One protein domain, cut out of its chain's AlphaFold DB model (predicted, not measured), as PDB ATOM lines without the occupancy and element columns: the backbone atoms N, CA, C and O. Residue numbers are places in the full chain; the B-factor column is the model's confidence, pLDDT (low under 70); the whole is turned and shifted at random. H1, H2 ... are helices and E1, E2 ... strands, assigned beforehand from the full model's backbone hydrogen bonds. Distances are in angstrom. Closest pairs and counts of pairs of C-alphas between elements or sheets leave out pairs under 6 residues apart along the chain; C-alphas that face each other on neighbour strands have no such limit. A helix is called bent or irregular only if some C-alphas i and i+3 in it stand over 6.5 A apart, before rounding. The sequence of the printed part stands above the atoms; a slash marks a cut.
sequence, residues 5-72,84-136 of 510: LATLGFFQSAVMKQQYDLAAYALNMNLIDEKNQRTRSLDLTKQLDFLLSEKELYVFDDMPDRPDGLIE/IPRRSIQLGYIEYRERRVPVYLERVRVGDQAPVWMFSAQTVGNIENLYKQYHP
ATOM      1  N   LEU A   5     -38.808  -7.201  14.718       90.56
ATOM      2  CA  LEU A   5     -39.445  -5.957  14.275       90.56
ATOM      3  C   LEU A   5     -40.232  -6.166  12.973       90.56
ATOM      4  O   LEU A   5     -41.408  -5.811  12.886       90.56
ATOM      5  N   ALA A   6     -39.628  -6.824  11.979       90.81
ATOM      6  CA  ALA A   6     -40.290  -7.098  10.706       90.81
ATOM      7  C   ALA A   6     -41.471  -8.073  10.831       90.81
ATOM      8  O   ALA A   6     -42.342  -8.077   9.963       90.81
ATOM      9  N   THR A   7     -41.507  -8.938  11.850       92.38
ATOM     10  CA  THR A   7     -42.670  -9.793  12.129       92.38
ATOM     11  C   THR A   7     -43.810  -9.002  12.746       92.38
ATOM     12  O   THR A   7     -44.935  -9.109  12.259       92.38
ATOM     13  N   LEU A   8     -43.526  -8.174  13.753       91.69
ATOM     14  CA  LEU A   8     -44.536  -7.319  14.375       91.69
ATOM     15  C   LEU A   8     -45.125  -6.327  13.357       91.69
ATOM     16  O   LEU A   8     -46.344  -6.198  13.251       91.69
ATOM     17  N   GLY A   9     -44.271  -5.706  12.535       90.62
ATOM     18  CA  GLY A   9     -44.691  -4.783  11.478       90.62
ATOM     19  C   GLY A   9     -45.473  -5.464  10.353       90.62
ATOM     20  O   GLY A   9     -46.457  -4.915   9.862       90.62
ATOM     21  N   PHE A  10     -45.091  -6.688   9.968       93.69
ATOM     22  CA  PHE A  10     -45.854  -7.479   8.998       93.69
ATOM     23  C   PHE A  10     -47.254  -7.817   9.521       93.69
ATOM     24  O   PHE A  10     -48.230  -7.609   8.802       93.69
ATOM     25  N   PHE A  11     -47.354  -8.293  10.767       94.31
ATOM     26  CA  PHE A  11     -48.633  -8.622  11.392       94.31
ATOM     27  C   PHE A  11     -49.547  -7.393  11.448       94.31
ATOM     28  O   PHE A  11     -50.659  -7.442  10.923       94.31
ATOM     29  N   GLN A  12     -49.049  -6.269  11.975       93.25
ATOM     30  CA  GLN A  12     -49.827  -5.033  12.070       93.25
ATOM     31  C   GLN A  12     -50.247  -4.513  10.686       93.25
ATOM     32  O   GLN A  12     -51.408  -4.167  10.477       93.25
ATOM     33  N   SER A  13     -49.336  -4.494   9.705       92.25
ATOM     34  CA  SER A  13     -49.661  -4.010   8.358       92.25
ATOM     35  C   SER A  13     -50.696  -4.889   7.651       92.25
ATOM     36  O   SER A  13     -51.531  -4.353   6.918       92.25
ATOM     37  N   ALA A  14     -50.633  -6.211   7.823       91.44
ATOM     38  CA  ALA A  14     -51.587  -7.144   7.231       91.44
ATOM     39  C   ALA A  14     -52.978  -6.990   7.864       91.44
ATOM     40  O   ALA A  14     -53.979  -6.900   7.151       91.44
ATOM     41  N   VAL A  15     -53.033  -6.848   9.190       90.88
ATOM     42  CA  VAL A  15     -54.257  -6.541   9.939       90.88
ATOM     43  C   VAL A  15     -54.871  -5.210   9.497       90.88
ATOM     44  O   VAL A  15     -56.064  -5.164   9.199       90.88
ATOM     45  N   MET A  16     -54.078  -4.138   9.383       86.81
ATOM     46  CA  MET A  16     -54.572  -2.821   8.951       86.81
ATOM     47  C   MET A  16     -55.183  -2.848   7.544       86.81
ATOM     48  O   MET A  16     -56.109  -2.095   7.251       86.81
ATOM     49  N   LYS A  17     -54.696  -3.741   6.676       90.81
ATOM     50  CA  LYS A  17     -55.245  -3.983   5.332       90.81
ATOM     51  C   LYS A  17     -56.419  -4.971   5.320       90.81
ATOM     52  O   LYS A  17     -56.877  -5.336   4.242       90.81
ATOM     53  N   GLN A  18     -56.896  -5.407   6.489       86.88
ATOM     54  CA  GLN A  18     -57.942  -6.422   6.678       86.88
ATOM     55  C   GLN A  18     -57.597  -7.804   6.088       86.88
ATOM     56  O   GLN A  18     -58.480  -8.625   5.847       86.88
ATOM     57  N   GLN A  19     -56.308  -8.090   5.893       91.25
ATOM     58  CA  GLN A  19     -55.789  -9.356   5.368       91.25
ATOM     59  C   GLN A  19     -55.402 -10.287   6.527       91.25
ATOM     60  O   GLN A  19     -54.228 -10.557   6.785       91.25
ATOM     61  N   TYR A  20     -56.405 -10.740   7.285       86.19
ATOM     62  CA  TYR A  20     -56.203 -11.583   8.476       86.19
ATOM     63  C   TYR A  20     -55.678 -12.988   8.146       86.19
ATOM     64  O   TYR A  20     -54.984 -13.602   8.948       86.19
ATOM     65  N   ASP A  21     -55.981 -13.484   6.954       87.25
ATOM     66  CA  ASP A  21     -55.409 -14.698   6.378       87.25
ATOM     67  C   ASP A  21     -53.891 -14.578   6.173       87.25
ATOM     68  O   ASP A  21     -53.147 -15.514   6.466       87.25
ATOM     69  N   LEU A  22     -53.421 -13.407   5.734       89.38
ATOM     70  CA  LEU A  22     -52.002 -13.104   5.567       89.38
ATOM     71  C   LEU A  22     -51.304 -12.888   6.923       89.38
ATOM     72  O   LEU A  22     -50.196 -13.375   7.141       89.38
ATOM     73  N   ALA A  23     -51.958 -12.193   7.855       90.50
ATOM     74  CA  ALA A  23     -51.432 -11.968   9.201       90.50
ATOM     75  C   ALA A  23     -51.273 -13.279   9.996       90.50
ATOM     76  O   ALA A  23     -50.338 -13.410  10.790       90.50
ATOM     77  N   ALA A  24     -52.119 -14.280   9.730       91.12
ATOM     78  CA  ALA A  24     -52.051 -15.580  10.385       91.12
ATOM     79  C   ALA A  24     -50.715 -16.318  10.189       91.12
ATOM     80  O   ALA A  24     -50.339 -17.123  11.039       91.12
ATOM     81  N   TYR A  25     -49.959 -16.026   9.122       90.00
ATOM     82  CA  TYR A  25     -48.626 -16.608   8.908       90.00
ATOM     83  C   TYR A  25     -47.594 -16.184   9.962       90.00
ATOM     84  O   TYR A  25     -46.554 -16.824  10.084       90.00
ATOM     85  N   ALA A  26     -47.867 -15.127  10.732       91.00
ATOM     86  CA  ALA A  26     -47.022 -14.723  11.848       91.00
ATOM     87  C   ALA A  26     -47.308 -15.512  13.141       91.00
ATOM     88  O   ALA A  26     -46.606 -15.306  14.126       91.00
ATOM     89  N   LEU A  27     -48.322 -16.385  13.179       92.56
ATOM     90  CA  LEU A  27     -48.693 -17.176  14.358       92.56
ATOM     91  C   LEU A  27     -48.036 -18.560  14.318       92.56
ATOM     92  O   LEU A  27     -48.225 -19.319  13.369       92.56
ATOM     93  N   ASN A  28     -47.344 -18.949  15.392       91.94
ATOM     94  CA  ASN A  28     -46.908 -20.332  15.558       91.94
ATOM     95  C   ASN A  28     -48.074 -21.190  16.076       91.94
ATOM     96  O   ASN A  28     -48.427 -21.150  17.253       91.94
ATOM     97  N   MET A  29     -48.668 -21.992  15.196       87.50
ATOM     98  CA  MET A  29     -49.869 -22.786  15.488       87.50
ATOM     99  C   MET A  29     -49.567 -24.213  15.979       87.50
ATOM    100  O   MET A  29     -50.487 -25.017  16.094       87.50
ATOM    101  N   ASN A  30     -48.310 -24.546  16.303       87.31
ATOM    102  CA  ASN A  30     -47.889 -25.920  16.630       87.31
ATOM    103  C   ASN A  30     -48.639 -26.573  17.808       87.31
ATOM    104  O   ASN A  30     -48.700 -27.795  17.881       87.31
ATOM    105  N   LEU A  31     -49.194 -25.786  18.737       85.44
ATOM    106  CA  LEU A  31     -49.980 -26.300  19.871       85.44
ATOM    107  C   LEU A  31     -51.471 -26.516  19.545       85.44
ATOM    108  O   LEU A  31     -52.232 -26.933  20.415       85.44
ATOM    109  N   ILE A  32     -51.906 -26.229  18.316       84.75
ATOM    110  CA  ILE A  32     -53.290 -26.389  17.858       84.75
ATOM    111  C   ILE A  32     -53.372 -27.606  16.934       84.75
ATOM    112  O   ILE A  32     -52.536 -27.771  16.051       84.75
ATOM    113  N   ASP A  33     -54.403 -28.435  17.117       86.50
ATOM    114  CA  ASP A  33     -54.655 -29.630  16.300       86.50
ATOM    115  C   ASP A  33     -54.685 -29.303  14.795       86.50
ATOM    116  O   ASP A  33     -55.416 -28.401  14.370       86.50
ATOM    117  N   GLU A  34     -53.918 -30.048  13.989       80.38
ATOM    118  CA  GLU A  34     -53.680 -29.794  12.557       80.38
ATOM    119  C   GLU A  34     -54.982 -29.669  11.755       80.38
ATOM    120  O   GLU A  34     -55.087 -28.842  10.847       80.38
ATOM    121  N   LYS A  35     -56.016 -30.429  12.138       80.88
ATOM    122  CA  LYS A  35     -57.343 -30.390  11.501       80.88
ATOM    123  C   LYS A  35     -58.050 -29.044  11.671       80.88
ATOM    124  O   LYS A  35     -58.832 -28.650  10.810       80.88
ATOM    125  N   ASN A  36     -57.766 -28.337  12.762       82.06
ATOM    126  CA  ASN A  36     -58.440 -27.099  13.149       82.06
ATOM    127  C   ASN A  36     -57.611 -25.842  12.864       82.06
ATOM    128  O   ASN A  36     -58.154 -24.740  12.937       82.06
ATOM    129  N   GLN A  37     -56.324 -25.977  12.522       82.12
ATOM    130  CA  GLN A  37     -55.427 -24.837  12.297       82.12
ATOM    131  C   GLN A  37     -55.938 -23.894  11.201       82.12
ATOM    132  O   GLN A  37     -55.947 -22.684  11.406       82.12
ATOM    133  N   ARG A  38     -56.425 -24.426  10.070       78.19
ATOM    134  CA  ARG A  38     -56.941 -23.602   8.956       78.19
ATOM    135  C   ARG A  38     -58.229 -22.858   9.295       78.19
ATOM    136  O   ARG A  38     -58.430 -21.751   8.814       78.19
ATOM    137  N   THR A  39     -59.094 -23.463  10.104       79.88
ATOM    138  CA  THR A  39     -60.378 -22.863  10.491       79.88
ATOM    139  C   THR A  39     -60.188 -21.824  11.594       79.88
ATOM    140  O   THR A  39     -60.830 -20.782  11.572       79.88
ATOM    141  N   ARG A  40     -59.285 -22.084  12.550       83.81
ATOM    142  CA  ARG A  40     -59.059 -21.220  13.721       83.81
ATOM    143  C   ARG A  40     -58.047 -20.097  13.495       83.81
ATOM    144  O   ARG A  40     -58.028 -19.159  14.286       83.81
ATOM    145  N   SER A  41     -57.209 -20.168  12.462       84.75
ATOM    146  CA  SER A  41     -56.149 -19.180  12.217       84.75
ATOM    147  C   SER A  41     -56.688 -17.757  12.062       84.75
ATOM    148  O   SER A  41     -56.156 -16.831  12.673       84.75
ATOM    149  N   LEU A  42     -57.776 -17.581  11.308       87.62
ATOM    150  CA  LEU A  42     -58.413 -16.282  11.094       87.62
ATOM    151  C   LEU A  42     -58.943 -15.689  12.407       87.62
ATOM    152  O   LEU A  42     -58.704 -14.518  12.706       87.62
ATOM    153  N   ASP A  43     -59.641 -16.503  13.197       86.56
ATOM    154  CA  ASP A  43     -60.246 -16.063  14.454       86.56
ATOM    155  C   ASP A  43     -59.179 -15.714  15.490       86.56
ATOM    156  O   ASP A  43     -59.251 -14.654  16.107       86.56
ATOM    157  N   LEU A  44     -58.143 -16.541  15.632       90.00
ATOM    158  CA  LEU A  44     -57.037 -16.272  16.554       90.00
ATOM    159  C   LEU A  44     -56.240 -15.029  16.154       90.00
ATOM    160  O   LEU A  44     -55.817 -14.279  17.026       90.00
ATOM    161  N   THR A  45     -56.085 -14.769  14.854       91.81
ATOM    162  CA  THR A  45     -55.437 -13.545  14.358       91.81
ATOM    163  C   THR A  45     -56.214 -12.303  14.782       91.81
ATOM    164  O   THR A  45     -55.628 -11.370  15.327       91.81
ATOM    165  N   LYS A  46     -57.540 -12.298  14.587       88.81
ATOM    166  CA  LYS A  46     -58.409 -11.185  15.003       88.81
ATOM    167  C   LYS A  46     -58.399 -10.985  16.517       88.81
ATOM    168  O   LYS A  46     -58.342  -9.858  16.994       88.81
ATOM    169  N   GLN A  47     -58.446 -12.082  17.269       89.81
ATOM    170  CA  GLN A  47     -58.411 -12.042  18.729       89.81
ATOM    171  C   GLN A  47     -57.065 -11.525  19.251       89.81
ATOM    172  O   GLN A  47     -57.043 -10.739  20.194       89.81
ATOM    173  N   LEU A  48     -55.951 -11.932  18.634       91.31
ATOM    174  CA  LEU A  48     -54.627 -11.435  18.996       91.31
ATOM    175  C   LEU A  48     -54.484  -9.949  18.683       91.31
ATOM    176  O   LEU A  48     -53.996  -9.217  19.531       91.31
ATOM    177  N   ASP A  49     -54.927  -9.496  17.511       91.56
ATOM    178  CA  ASP A  49     -54.891  -8.076  17.157       91.56
ATOM    179  C   ASP A  49     -55.659  -7.203  18.160       91.56
ATOM    180  O   ASP A  49     -55.136  -6.196  18.642       91.56
ATOM    181  N   PHE A  50     -56.861  -7.639  18.551       86.38
ATOM    182  CA  PHE A  50     -57.634  -6.978  19.601       86.38
ATOM    183  C   PHE A  50     -56.842  -6.893  20.912       86.38
ATOM    184  O   PHE A  50     -56.716  -5.817  21.485       86.38
ATOM    185  N   LEU A  51     -56.256  -8.008  21.365       87.81
ATOM    186  CA  LEU A  51     -55.476  -8.051  22.604       87.81
ATOM    187  C   LEU A  51     -54.213  -7.181  22.547       87.81
ATOM    188  O   LEU A  51     -53.872  -6.549  23.544       87.81
ATOM    189  N   LEU A  52     -53.515  -7.151  21.407       88.56
ATOM    190  CA  LEU A  52     -52.315  -6.333  21.226       88.56
ATOM    191  C   LEU A  52     -52.652  -4.840  21.196       88.56
ATOM    192  O   LEU A  52     -51.909  -4.047  21.766       88.56
ATOM    193  N   SER A  53     -53.773  -4.470  20.575       86.38
ATOM    194  CA  SER A  53     -54.256  -3.087  20.529       86.38
ATOM    195  C   SER A  53     -54.720  -2.607  21.907       86.38
ATOM    196  O   SER A  53     -54.281  -1.564  22.374       86.38
ATOM    197  N   GLU A  54     -55.551  -3.402  22.586       81.69
ATOM    198  CA  GLU A  54     -56.140  -3.079  23.895       81.69
ATOM    199  C   GLU A  54     -55.095  -2.972  25.018       81.69
ATOM    200  O   GLU A  54     -55.305  -2.286  26.017       81.69
ATOM    201  N   LYS A  55     -53.972  -3.688  24.890       84.44
ATOM    202  CA  LYS A  55     -52.881  -3.702  25.879       84.44
ATOM    203  C   LYS A  55     -51.629  -2.959  25.422       84.44
ATOM    204  O   LYS A  55     -50.591  -3.117  26.056       84.44
ATOM    205  N   GLU A  56     -51.726  -2.180  24.343       84.88
ATOM    206  CA  GLU A  56     -50.626  -1.368  23.799       84.88
ATOM    207  C   GLU A  56     -49.337  -2.179  23.540       84.88
ATOM    208  O   GLU A  56     -48.219  -1.697  23.690       84.88
ATOM    209  N   LEU A  57     -49.475  -3.442  23.123       86.75
ATOM    210  CA  LEU A  57     -48.355  -4.377  22.934       86.75
ATOM    211  C   LEU A  57     -47.697  -4.282  21.545       86.75
ATOM    212  O   LEU A  57     -46.847  -5.106  21.196       86.75
ATOM    213  N   TYR A  58     -48.064  -3.280  20.746       87.31
ATOM    214  CA  TYR A  58     -47.384  -2.917  19.501       87.31
ATOM    215  C   TYR A  58     -46.122  -2.084  19.791       87.31
ATOM    216  O   TYR A  58     -46.012  -0.922  19.406       87.31
ATOM    217  N   VAL A  59     -45.163  -2.690  20.495       84.88
ATOM    218  CA  VAL A  59     -43.943  -2.025  20.971       84.88
ATOM    219  C   VAL A  59     -42.881  -2.002  19.868       84.88
ATOM    220  O   VAL A  59     -41.983  -2.833  19.850       84.88
ATOM    221  N   PHE A  60     -42.994  -1.104  18.888       86.12
ATOM    222  CA  PHE A  60     -42.034  -1.053  17.771       86.12
ATOM    223  C   PHE A  60     -40.650  -0.540  18.176       86.12
ATOM    224  O   PHE A  60     -39.652  -1.043  17.666       86.12
ATOM    225  N   ASP A  61     -40.592   0.419  19.098       82.75
ATOM    226  CA  ASP A  61     -39.352   1.124  19.444       82.75
ATOM    227  C   ASP A  61     -38.335   0.229  20.173       82.75
ATOM    228  O   ASP A  61     -37.128   0.380  19.989       82.75
ATOM    229  N   ASP A  62     -38.813  -0.761  20.934       78.88
ATOM    230  CA  ASP A  62     -37.968  -1.663  21.730       78.88
ATOM    231  C   ASP A  62     -37.584  -2.956  20.982       78.88
ATOM    232  O   ASP A  62     -36.929  -3.849  21.536       78.88
ATOM    233  N   MET A  63     -38.004  -3.095  19.721       84.38
ATOM    234  CA  MET A  63     -37.887  -4.348  18.979       84.38
ATOM    235  C   MET A  63     -36.634  -4.390  18.098       84.38
ATOM    236  O   MET A  63     -36.467  -3.555  17.210       84.38
ATOM    237  N   PRO A  64     -35.758  -5.400  18.264       85.12
ATOM    238  CA  PRO A  64     -34.530  -5.478  17.486       85.12
ATOM    239  C   PRO A  64     -34.820  -5.819  16.019       85.12
ATOM    240  O   PRO A  64     -35.557  -6.761  15.711       85.12
ATOM    241  N   ASP A  65     -34.159  -5.105  15.106       86.19
ATOM    242  CA  ASP A  65     -34.213  -5.349  13.659       86.19
ATOM    243  C   ASP A  65     -33.044  -6.218  13.165       86.19
ATOM    244  O   ASP A  65     -32.426  -5.975  12.129       86.19
ATOM    245  N   ARG A  66     -32.697  -7.252  13.939       84.44
ATOM    246  CA  ARG A  66     -31.665  -8.230  13.570       84.44
ATOM    247  C   ARG A  66     -32.230  -9.653  13.557       84.44
ATOM    248  O   ARG A  66     -33.026  -9.996  14.436       84.44
ATOM    249  N   PRO A  67     -31.816 -10.528  12.616       83.06
ATOM    250  CA  PRO A  67     -32.360 -11.888  12.529       83.06
ATOM    251  C   PRO A  67     -32.066 -12.776  13.746       83.06
ATOM    252  O   PRO A  67     -32.789 -13.738  14.012       83.06
ATOM    253  N   ASP A  68     -30.996 -12.472  14.478       79.69
ATOM    254  CA  ASP A  68     -30.560 -13.147  15.702       79.69
ATOM    255  C   ASP A  68     -31.220 -12.599  16.981       79.69
ATOM    256  O   ASP A  68     -30.998 -13.160  18.057       79.69
ATOM    257  N   GLY A  69     -32.053 -11.554  16.873       78.69
ATOM    258  CA  GLY A  69     -32.774 -10.955  18.002       78.69
ATOM    259  C   GLY A  69     -31.855 -10.360  19.072       78.69
ATOM    260  O   GLY A  69     -32.237 -10.288  20.240       78.69
ATOM    261  N   LEU A  70     -30.624 -10.011  18.693       80.38
ATOM    262  CA  LEU A  70     -29.605  -9.475  19.586       80.38
ATOM    263  C   LEU A  70     -29.915  -8.008  19.918       80.38
ATOM    264  O   LEU A  70     -30.132  -7.200  19.018       80.38
ATOM    265  N   ILE A  71     -29.923  -7.683  21.214       72.12
ATOM    266  CA  ILE A  71     -30.055  -6.312  21.725       72.12
ATOM    267  C   ILE A  71     -28.662  -5.859  22.155       72.12
ATOM    268  O   ILE A  71     -28.034  -6.505  22.998       72.12
ATOM    269  N   GLU A  72     -28.170  -4.787  21.543       67.19
ATOM    270  CA  GLU A  72     -26.879  -4.201  21.894       67.19
ATOM    271  C   GLU A  72     -27.023  -3.386  23.190       67.19
ATOM    272  O   GLU A  72     -28.029  -2.695  23.373       67.19
ATOM    273  N   ILE A  84     -26.071 -11.122  23.545       70.31
ATOM    274  CA  ILE A  84     -26.463 -12.533  23.552       70.31
ATOM    275  C   ILE A  84     -27.608 -12.703  22.540       70.31
ATOM    276  O   ILE A  84     -28.646 -12.057  22.712       70.31
ATOM    277  N   PRO A  85     -27.465 -13.556  21.506       76.56
ATOM    278  CA  PRO A  85     -28.555 -13.840  20.579       76.56
ATOM    279  C   PRO A  85     -29.709 -14.516  21.325       76.56
ATOM    280  O   PRO A  85     -29.505 -15.453  22.101       76.56
ATOM    281  N   ARG A  86     -30.937 -14.048  21.091       81.56
ATOM    282  CA  ARG A  86     -32.128 -14.516  21.813       81.56
ATOM    283  C   ARG A  86     -32.975 -15.423  20.930       81.56
ATOM    284  O   ARG A  86     -33.164 -15.168  19.744       81.56
ATOM    285  N   ARG A  87     -33.500 -16.504  21.518       84.44
ATOM    286  CA  ARG A  87     -34.455 -17.407  20.845       84.44
ATOM    287  C   ARG A  87     -35.896 -16.900  20.921       84.44
ATOM    288  O   ARG A  87     -36.693 -17.226  20.048       84.44
ATOM    289  N   SER A  88     -36.209 -16.096  21.934       88.75
ATOM    290  CA  SER A  88     -37.506 -15.453  22.121       88.75
ATOM    291  C   SER A  88     -37.343 -14.029  22.653       88.75
ATOM    292  O   SER A  88     -36.362 -13.711  23.331       88.75
ATOM    293  N   ILE A  89     -38.301 -13.169  22.324       88.44
ATOM    294  CA  ILE A  89     -38.394 -11.778  22.770       88.44
ATOM    295  C   ILE A  89     -39.784 -11.565  23.353       88.44
ATOM    296  O   ILE A  89     -40.782 -11.979  22.766       88.44
ATOM    297  N   GLN A  90     -39.839 -10.948  24.528       90.94
ATOM    298  CA  GLN A  90     -41.086 -10.622  25.206       90.94
ATOM    299  C   GLN A  90     -41.600  -9.271  24.718       90.94
ATOM    300  O   GLN A  90     -40.863  -8.294  24.783       90.94
ATOM    301  N   LEU A  91     -42.855  -9.225  24.276       88.25
ATOM    302  CA  LEU A  91     -43.550  -7.984  23.925       88.25
ATOM    303  C   LEU A  91     -44.146  -7.305  25.164       88.25
ATOM    304  O   LEU A  91     -44.153  -6.089  25.267       88.25
ATOM    305  N   GLY A  92     -44.638  -8.098  26.121       88.50
ATOM    306  CA  GLY A  92     -45.224  -7.594  27.362       88.50
ATOM    307  C   GLY A  92     -45.976  -8.677  28.127       88.50
ATOM    308  O   GLY A  92     -45.669  -9.867  27.994       88.50
ATOM    309  N   TYR A  93     -46.941  -8.274  28.952       88.50
ATOM    310  CA  TYR A  93     -47.792  -9.176  29.726       88.50
ATOM    311  C   TYR A  93     -49.259  -8.759  29.657       88.50
ATOM    312  O   TYR A  93     -49.585  -7.578  29.633       88.50
ATOM    313  N   ILE A  94     -50.141  -9.755  29.672       87.56
ATOM    314  CA  ILE A  94     -51.587  -9.588  29.794       87.56
ATOM    315  C   ILE A  94     -52.013 -10.265  31.096       87.56
ATOM    316  O   ILE A  94     -51.603 -11.391  31.377       87.56
ATOM    317  N   GLU A  95     -52.798  -9.582  31.925       81.25
ATOM    318  CA  GLU A  95     -53.259 -10.148  33.194       81.25
ATOM    319  C   GLU A  95     -54.410 -11.139  32.976       81.25
ATOM    320  O   GLU A  95     -55.376 -10.872  32.271       81.25
ATOM    321  N   TYR A  96     -54.321 -12.315  33.586       80.75
ATOM    322  CA  TYR A  96     -55.345 -13.350  33.508       80.75
ATOM    323  C   TYR A  96     -55.503 -14.035  34.857       80.75
ATOM    324  O   TYR A  96     -54.561 -14.667  35.335       80.75
ATOM    325  N   ARG A  97     -56.690 -13.925  35.474       73.69
ATOM    326  CA  ARG A  97     -56.997 -14.508  36.799       73.69
ATOM    327  C   ARG A  97     -55.873 -14.272  37.827       73.69
ATOM    328  O   ARG A  97     -55.341 -15.225  38.390       73.69
ATOM    329  N   GLU A  98     -55.475 -13.006  37.986       73.62
ATOM    330  CA  GLU A  98     -54.403 -12.550  38.898       73.62
ATOM    331  C   GLU A  98     -52.983 -13.052  38.556       73.62
ATOM    332  O   GLU A  98     -52.055 -12.931  39.354       73.62
ATOM    333  N   ARG A  99     -52.768 -13.604  37.354       79.25
ATOM    334  CA  ARG A  99     -51.449 -14.015  36.853       79.25
ATOM    335  C   ARG A  99     -51.056 -13.203  35.628       79.25
ATOM    336  O   ARG A  99     -51.876 -12.947  34.755       79.25
ATOM    337  N   ARG A 100     -49.777 -12.847  35.518       86.69
ATOM    338  CA  ARG A 100     -49.231 -12.183  34.326       86.69
ATOM    339  C   ARG A 100     -48.897 -13.229  33.266       86.69
ATOM    340  O   ARG A 100     -47.994 -14.037  33.467       86.69
ATOM    341  N   VAL A 101     -49.626 -13.218  32.154       89.44
ATOM    342  CA  VAL A 101     -49.388 -14.088  30.998       89.44
ATOM    343  C   VAL A 101     -48.519 -13.330  29.995       89.44
ATOM    344  O   VAL A 101     -48.982 -12.356  29.402       89.44
ATOM    345  N   PRO A 102     -47.251 -13.723  29.807       90.69
ATOM    346  CA  PRO A 102     -46.362 -13.036  28.883       90.69
ATOM    347  C   PRO A 102     -46.702 -13.335  27.414       90.69
ATOM    348  O   PRO A 102     -47.067 -14.456  27.049       90.69
ATOM    349  N   VAL A 103     -46.533 -12.324  26.565       91.56
ATOM    350  CA  VAL A 103     -46.689 -12.408  25.106       91.56
ATOM    351  C   VAL A 103     -45.295 -12.409  24.482       91.56
ATOM    352  O   VAL A 103     -44.518 -11.485  24.724       91.56
ATOM    353  N   TYR A 104     -44.964 -13.438  23.696       91.62
ATOM    354  CA  TYR A 104     -43.629 -13.620  23.121       91.62
ATOM    355  C   TYR A 104     -43.656 -13.751  21.600       91.62
ATOM    356  O   TYR A 104     -44.531 -14.411  21.033       91.62
ATOM    357  N   LEU A 105     -42.609 -13.227  20.967       91.50
ATOM    358  CA  LEU A 105     -42.157 -13.626  19.640       91.50
ATOM    359  C   LEU A 105     -41.017 -14.635  19.786       91.50
ATOM    360  O   LEU A 105     -40.130 -14.474  20.619       91.50
ATOM    361  N   GLU A 106     -41.035 -15.681  18.976       92.56
ATOM    362  CA  GLU A 106     -40.090 -16.788  19.007       92.56
ATOM    363  C   GLU A 106     -39.503 -17.019  17.616       92.56
ATOM    364  O   GLU A 106     -40.191 -16.921  16.597       92.56
ATOM    365  N   ARG A 107     -38.211 -17.342  17.578       90.19
ATOM    366  CA  ARG A 107     -37.505 -17.718  16.359       90.19
ATOM    367  C   ARG A 107     -37.702 -19.205  16.090       90.19
ATOM    368  O   ARG A 107     -37.144 -20.050  16.787       90.19
ATOM    369  N   VAL A 108     -38.442 -19.526  15.035       88.56
ATOM    370  CA  VAL A 108     -38.809 -20.900  14.677       88.56
ATOM    371  C   VAL A 108     -38.176 -21.270  13.338       88.56
ATOM    372  O   VAL A 108     -38.149 -20.475  12.399       88.56
ATOM    373  N   ARG A 109     -37.657 -22.496  13.237       84.69
ATOM    374  CA  ARG A 109     -37.140 -23.064  11.987       84.69
ATOM    375  C   ARG A 109     -38.060 -24.193  11.538       84.69
ATOM    376  O   ARG A 109     -38.259 -25.146  12.285       84.69
ATOM    377  N   VAL A 110     -38.599 -24.086  10.327       78.00
ATOM    378  CA  VAL A 110     -39.450 -25.119   9.722       78.00
ATOM    379  C   VAL A 110     -38.629 -25.856   8.664       78.00
ATOM    380  O   VAL A 110     -38.286 -25.293   7.625       78.00
ATOM    381  N   GLY A 111     -38.264 -27.110   8.948       78.06
ATOM    382  CA  GLY A 111     -37.423 -27.918   8.061       78.06
ATOM    383  C   GLY A 111     -36.052 -27.282   7.803       78.06
ATOM    384  O   GLY A 111     -35.381 -26.835   8.734       78.06
ATOM    385  N   ASP A 112     -35.643 -27.229   6.532       76.19
ATOM    386  CA  ASP A 112     -34.337 -26.689   6.124       76.19
ATOM    387  C   ASP A 112     -34.376 -25.215   5.672       76.19
ATOM    388  O   ASP A 112     -33.412 -24.686   5.126       76.19
ATOM    389  N   GLN A 113     -35.494 -24.522   5.907       81.75
ATOM    390  CA  GLN A 113     -35.638 -23.110   5.555       81.75
ATOM    391  C   GLN A 113     -34.938 -22.191   6.565       81.75
ATOM    392  O   GLN A 113     -34.639 -22.576   7.701       81.75
ATOM    393  N   ALA A 114     -34.690 -20.944   6.150       82.31
ATOM    394  CA  ALA A 114     -34.184 -19.909   7.042       82.31
ATOM    395  C   ALA A 114     -35.159 -19.695   8.219       82.31
ATOM    396  O   ALA A 114     -36.374 -19.707   8.015       82.31
ATOM    397  N   PRO A 115     -34.659 -19.512   9.453       85.75
ATOM    398  CA  PRO A 115     -35.513 -19.319  10.618       85.75
ATOM    399  C   PRO A 115     -36.298 -18.007  10.518       85.75
ATOM    400  O   PRO A 115     -35.746 -16.973  10.141       85.75
ATOM    401  N   VAL A 116     -37.569 -18.056  10.912       90.19
ATOM    402  CA  VAL A 116     -38.527 -16.946  10.844       90.19
ATOM    403  C   VAL A 116     -39.010 -16.628  12.257       90.19
ATOM    404  O   VAL A 116     -39.126 -17.521  13.098       90.19
ATOM    405  N   TRP A 117     -39.282 -15.357  12.537       92.81
ATOM    406  CA  TRP A 117     -39.870 -14.934  13.805       92.81
ATOM    407  C   TRP A 117     -41.396 -14.986  13.731       92.81
ATOM    408  O   TRP A 117     -41.975 -14.465  12.777       92.81
ATOM    409  N   MET A 118     -42.038 -15.592  14.729       93.25
ATOM    410  CA  MET A 118     -43.495 -15.757  14.836       93.25
ATOM    411  C   MET A 118     -43.956 -15.577  16.289       93.25
ATOM    412  O   MET A 118     -43.166 -15.762  17.211       93.25
ATOM    413  N   PHE A 119     -45.227 -15.255  16.525       94.25
ATOM    414  CA  PHE A 119     -45.820 -15.296  17.866       94.25
ATOM    415  C   PHE A 119     -45.723 -16.711  18.419       94.25
ATOM    416  O   PHE A 119     -46.118 -17.657  17.742       94.25
ATOM    417  N   SER A 120     -45.178 -16.851  19.629       94.12
ATOM    418  CA  SER A 120     -44.874 -18.156  20.221       94.12
ATOM    419  C   SER A 120     -46.120 -19.032  20.322       94.12
ATOM    420  O   SER A 120     -47.220 -18.534  20.579       94.12
ATOM    421  N   ALA A 121     -45.960 -20.352  20.201       90.44
ATOM    422  CA  ALA A 121     -47.109 -21.253  20.265       90.44
ATOM    423  C   ALA A 121     -47.847 -21.162  21.612       90.44
ATOM    424  O   ALA A 121     -49.066 -21.310  21.666       90.44
ATOM    425  N   GLN A 122     -47.125 -20.846  22.693       89.25
ATOM    426  CA  GLN A 122     -47.702 -20.608  24.016       89.25
ATOM    427  C   GLN A 122     -48.564 -19.340  24.059       89.25
ATOM    428  O   GLN A 122     -49.633 -19.347  24.666       89.25
ATOM    429  N   THR A 123     -48.127 -18.255  23.413       90.88
ATOM    430  CA  THR A 123     -48.951 -17.052  23.245       90.88
ATOM    431  C   THR A 123     -50.213 -17.399  22.466       90.88
ATOM    432  O   THR A 123     -51.306 -17.108  22.940       90.88
ATOM    433  N   VAL A 124     -50.071 -18.104  21.337       91.25
ATOM    434  CA  VAL A 124     -51.197 -18.475  20.471       91.25
ATOM    435  C   VAL A 124     -52.217 -19.363  21.192       91.25
ATOM    436  O   VAL A 124     -53.418 -19.110  21.116       91.25
ATOM    437  N   GLY A 125     -51.754 -20.350  21.962       88.00
ATOM    438  CA  GLY A 125     -52.618 -21.231  22.753       88.00
ATOM    439  C   GLY A 125     -53.405 -20.518  23.860       88.00
ATOM    440  O   GLY A 125     -54.453 -21.009  24.274       88.00
ATOM    441  N   ASN A 126     -52.940 -19.351  24.319       89.94
ATOM    442  CA  ASN A 126     -53.604 -18.566  25.361       89.94
ATOM    443  C   ASN A 126     -54.545 -17.479  24.822       89.94
ATOM    444  O   ASN A 126     -55.348 -16.971  25.603       89.94
ATOM    445  N   ILE A 127     -54.494 -17.146  23.523       90.31
ATOM    446  CA  ILE A 127     -55.298 -16.066  22.919       90.31
ATOM    447  C   ILE A 127     -56.780 -16.211  23.277       90.31
ATOM    448  O   ILE A 127     -57.378 -15.260  23.762       90.31
ATOM    449  N   GLU A 128     -57.362 -17.401  23.099       86.06
ATOM    450  CA  GLU A 128     -58.803 -17.612  23.302       86.06
ATOM    451  C   GLU A 128     -59.225 -17.345  24.760       86.06
ATOM    452  O   GLU A 128     -60.284 -16.772  25.024       86.06
ATOM    453  N   ASN A 129     -58.380 -17.732  25.720       84.25
ATOM    454  CA  ASN A 129     -58.641 -17.528  27.144       84.25
ATOM    455  C   ASN A 129     -58.485 -16.059  27.543       84.25
ATOM    456  O   ASN A 129     -59.304 -15.549  28.304       84.25
ATOM    457  N   LEU A 130     -57.463 -15.384  27.007       84.12
ATOM    458  CA  LEU A 130     -57.224 -13.960  27.234       84.12
ATOM    459  C   LEU A 130     -58.338 -13.112  26.609       84.12
ATOM    460  O   LEU A 130     -58.884 -12.226  27.258       84.12
ATOM    461  N   TYR A 131     -58.745 -13.436  25.385       81.31
ATOM    462  CA  TYR A 131     -59.800 -12.731  24.666       81.31
ATOM    463  C   TYR A 131     -61.146 -12.805  25.393       81.31
ATOM    464  O   TYR A 131     -61.824 -11.793  25.523       81.31
ATOM    465  N   LYS A 132     -61.516 -13.966  25.955       79.44
ATOM    466  CA  LYS A 132     -62.765 -14.121  26.728       79.44
ATOM    467  C   LYS A 132     -62.857 -13.217  27.963       79.44
ATOM    468  O   LYS A 132     -63.967 -12.926  28.388       79.44
ATOM    469  N   GLN A 133     -61.730 -12.799  28.544       75.94
ATOM    470  CA  GLN A 133     -61.717 -11.897  29.702       75.94
ATOM    471  C   GLN A 133     -61.888 -10.426  29.302       75.94
ATOM    472  O   GLN A 133     -62.465  -9.659  30.064       75.94
ATOM    473  N   TYR A 134     -61.378 -10.036  28.131       72.12
ATOM    474  CA  TYR A 134     -61.300  -8.632  27.711       72.12
ATOM    475  C   TYR A 134     -62.274  -8.252  26.585       72.12
ATOM    476  O   TYR A 134     -62.372  -7.081  26.238       72.12
ATOM    477  N   HIS A 135     -62.991  -9.209  25.991       63.84
ATOM    478  CA  HIS A 135     -63.907  -8.939  24.884       63.84
ATOM    479  C   HIS A 135     -65.269  -8.381  25.359       63.84
ATOM    480  O   HIS A 135     -65.857  -8.934  26.293       63.84
ATOM    481  N   PRO A 136     -65.830  -7.357  24.683       58.00
ATOM    482  CA  PRO A 136     -67.159  -6.820  24.986       58.00
ATOM    483  C   PRO A 136     -68.307  -7.828  24.789       58.00
ATOM    484  O   PRO A 136     -68.210  -8.785  24.023       58.00
TER     485      PRO A 136
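AT A GLANCE: This is residues 5 to 72 and 84 to 136 of the 510 residues of an uncharacterized protein of Psychrobacter sp. KH172YL61 (UniProt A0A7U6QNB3). Look first for a twisted ribbon of three antiparallel strands, in which E1 and E2 make a long hairpin and the short E3 runs beside the last part of E2. Four helices go with it: H1 and H2, a helical hairpin, come to the sheet by E3; H4 comes to it by E2; and the long H3, with a kink near residue 41, touches both H2 and H4. The printed part has 121 residues, with four named helices and three named strands in the order H1 H2 H3 E1 E2 E3 H4; the class is mixed, helices and strands. The sheet's order is E1, E2, E3, all antiparallel, and it is a meander, each strand the antiparallel neighbour of the one before. The whole is compact, with a radius of gyration of the C-alphas of 13.9 A and spans of 40 by 32 by 28 A.

IN THESE COORDINATES: Find C-alpha 88 at (-37.506, -15.453, 22.121); from there E1 runs through residues 88 to 96, 21.3 A from first to last C-alpha, and bends by 66 degrees at residue 91. E2, residues 99 to 108, is the longest strand, at 26.4 A, and E3 is residues 116 to 119. H4, residues 121 to 134, follows, 20.4 A long, and ends at C-alpha 134 at (-61.300, -8.632, 27.711). Go back now to C-alpha 5 at (-39.445, -5.957, 14.275), where H1, residues 5 to 16, begins its 16.3 A. H2 is residues 20 to 26, and H3, residues 34 to 54, is the longest helix, at 29.1 A. H3 and H4 are irregular: C-alphas 35 and 38 are 7.3 A apart, and C-alphas 125 and 128 are 7.2 A apart.

HOW THE PARTS SIT: Start at the sheet, which is only just strongly twisted, its C-alphas lying up to 4.1 A off its best plane. Between the antiparallel E1 and E2, look at N 91 and O 103, 2.8 A apart and within hydrogen-bond range. Between the antiparallel E2 and E3, N 106 and O 118 are within range at 2.8 A. H4 is on the sheet at a height of 5.5 A and lies only just over E2, with 3 of its C-alphas; it runs slantwise to the strands, at 35 degrees to E2 on the local plane. Its closest C-alphas to E2 are those of Thr 123 and Val 103, 5.5 A apart. H3 touches H4 with residues 44 to 51 alone, closest at the C-alphas of Leu 48 and Ile 127, 6.1 A, at a steep tilt of 57 degrees, the same way. H3 only grazes the sheet, with residues 48 to 54. H2 touches H3, about perpendicular at 88 degrees, closest at the C-alphas of Ala 24 and Thr 45, 5.6 A. H1 and H2 touch at a shallow tilt of 11 degrees, opposite ways, with the C-alphas of Phe 11 and Ala 23 closest at 4.9 A. H2 only grazes the sheet, with residues 24 to 26. H1 is on the sheet, and its C-alphas of Thr 7 and Trp 117 in E3 are the closest pair, 6.1 A apart. H4 is apart from H1 and from H2. Every O i to N i+4 pair is within hydrogen-bond range in H1; H3 has 13 of 17, H4 7 of 10 and H2 1 of 3, with 2 of 4 O i to N i+3 pairs in H2.

THE WHOLE: The two C-alphas farthest apart are those of Asp 112 and Pro 136, 42.8 A. Residues 73 to 83 are not printed, and C-alphas 72 and 84 across this cut are 8.5 A apart. Before it, residues 55 to 72 hold no named element. Of the links that are printed whole, none is long. The mean pLDDT of the printed part is 85.7; residue 72 and residues 135 to 136 are under 70.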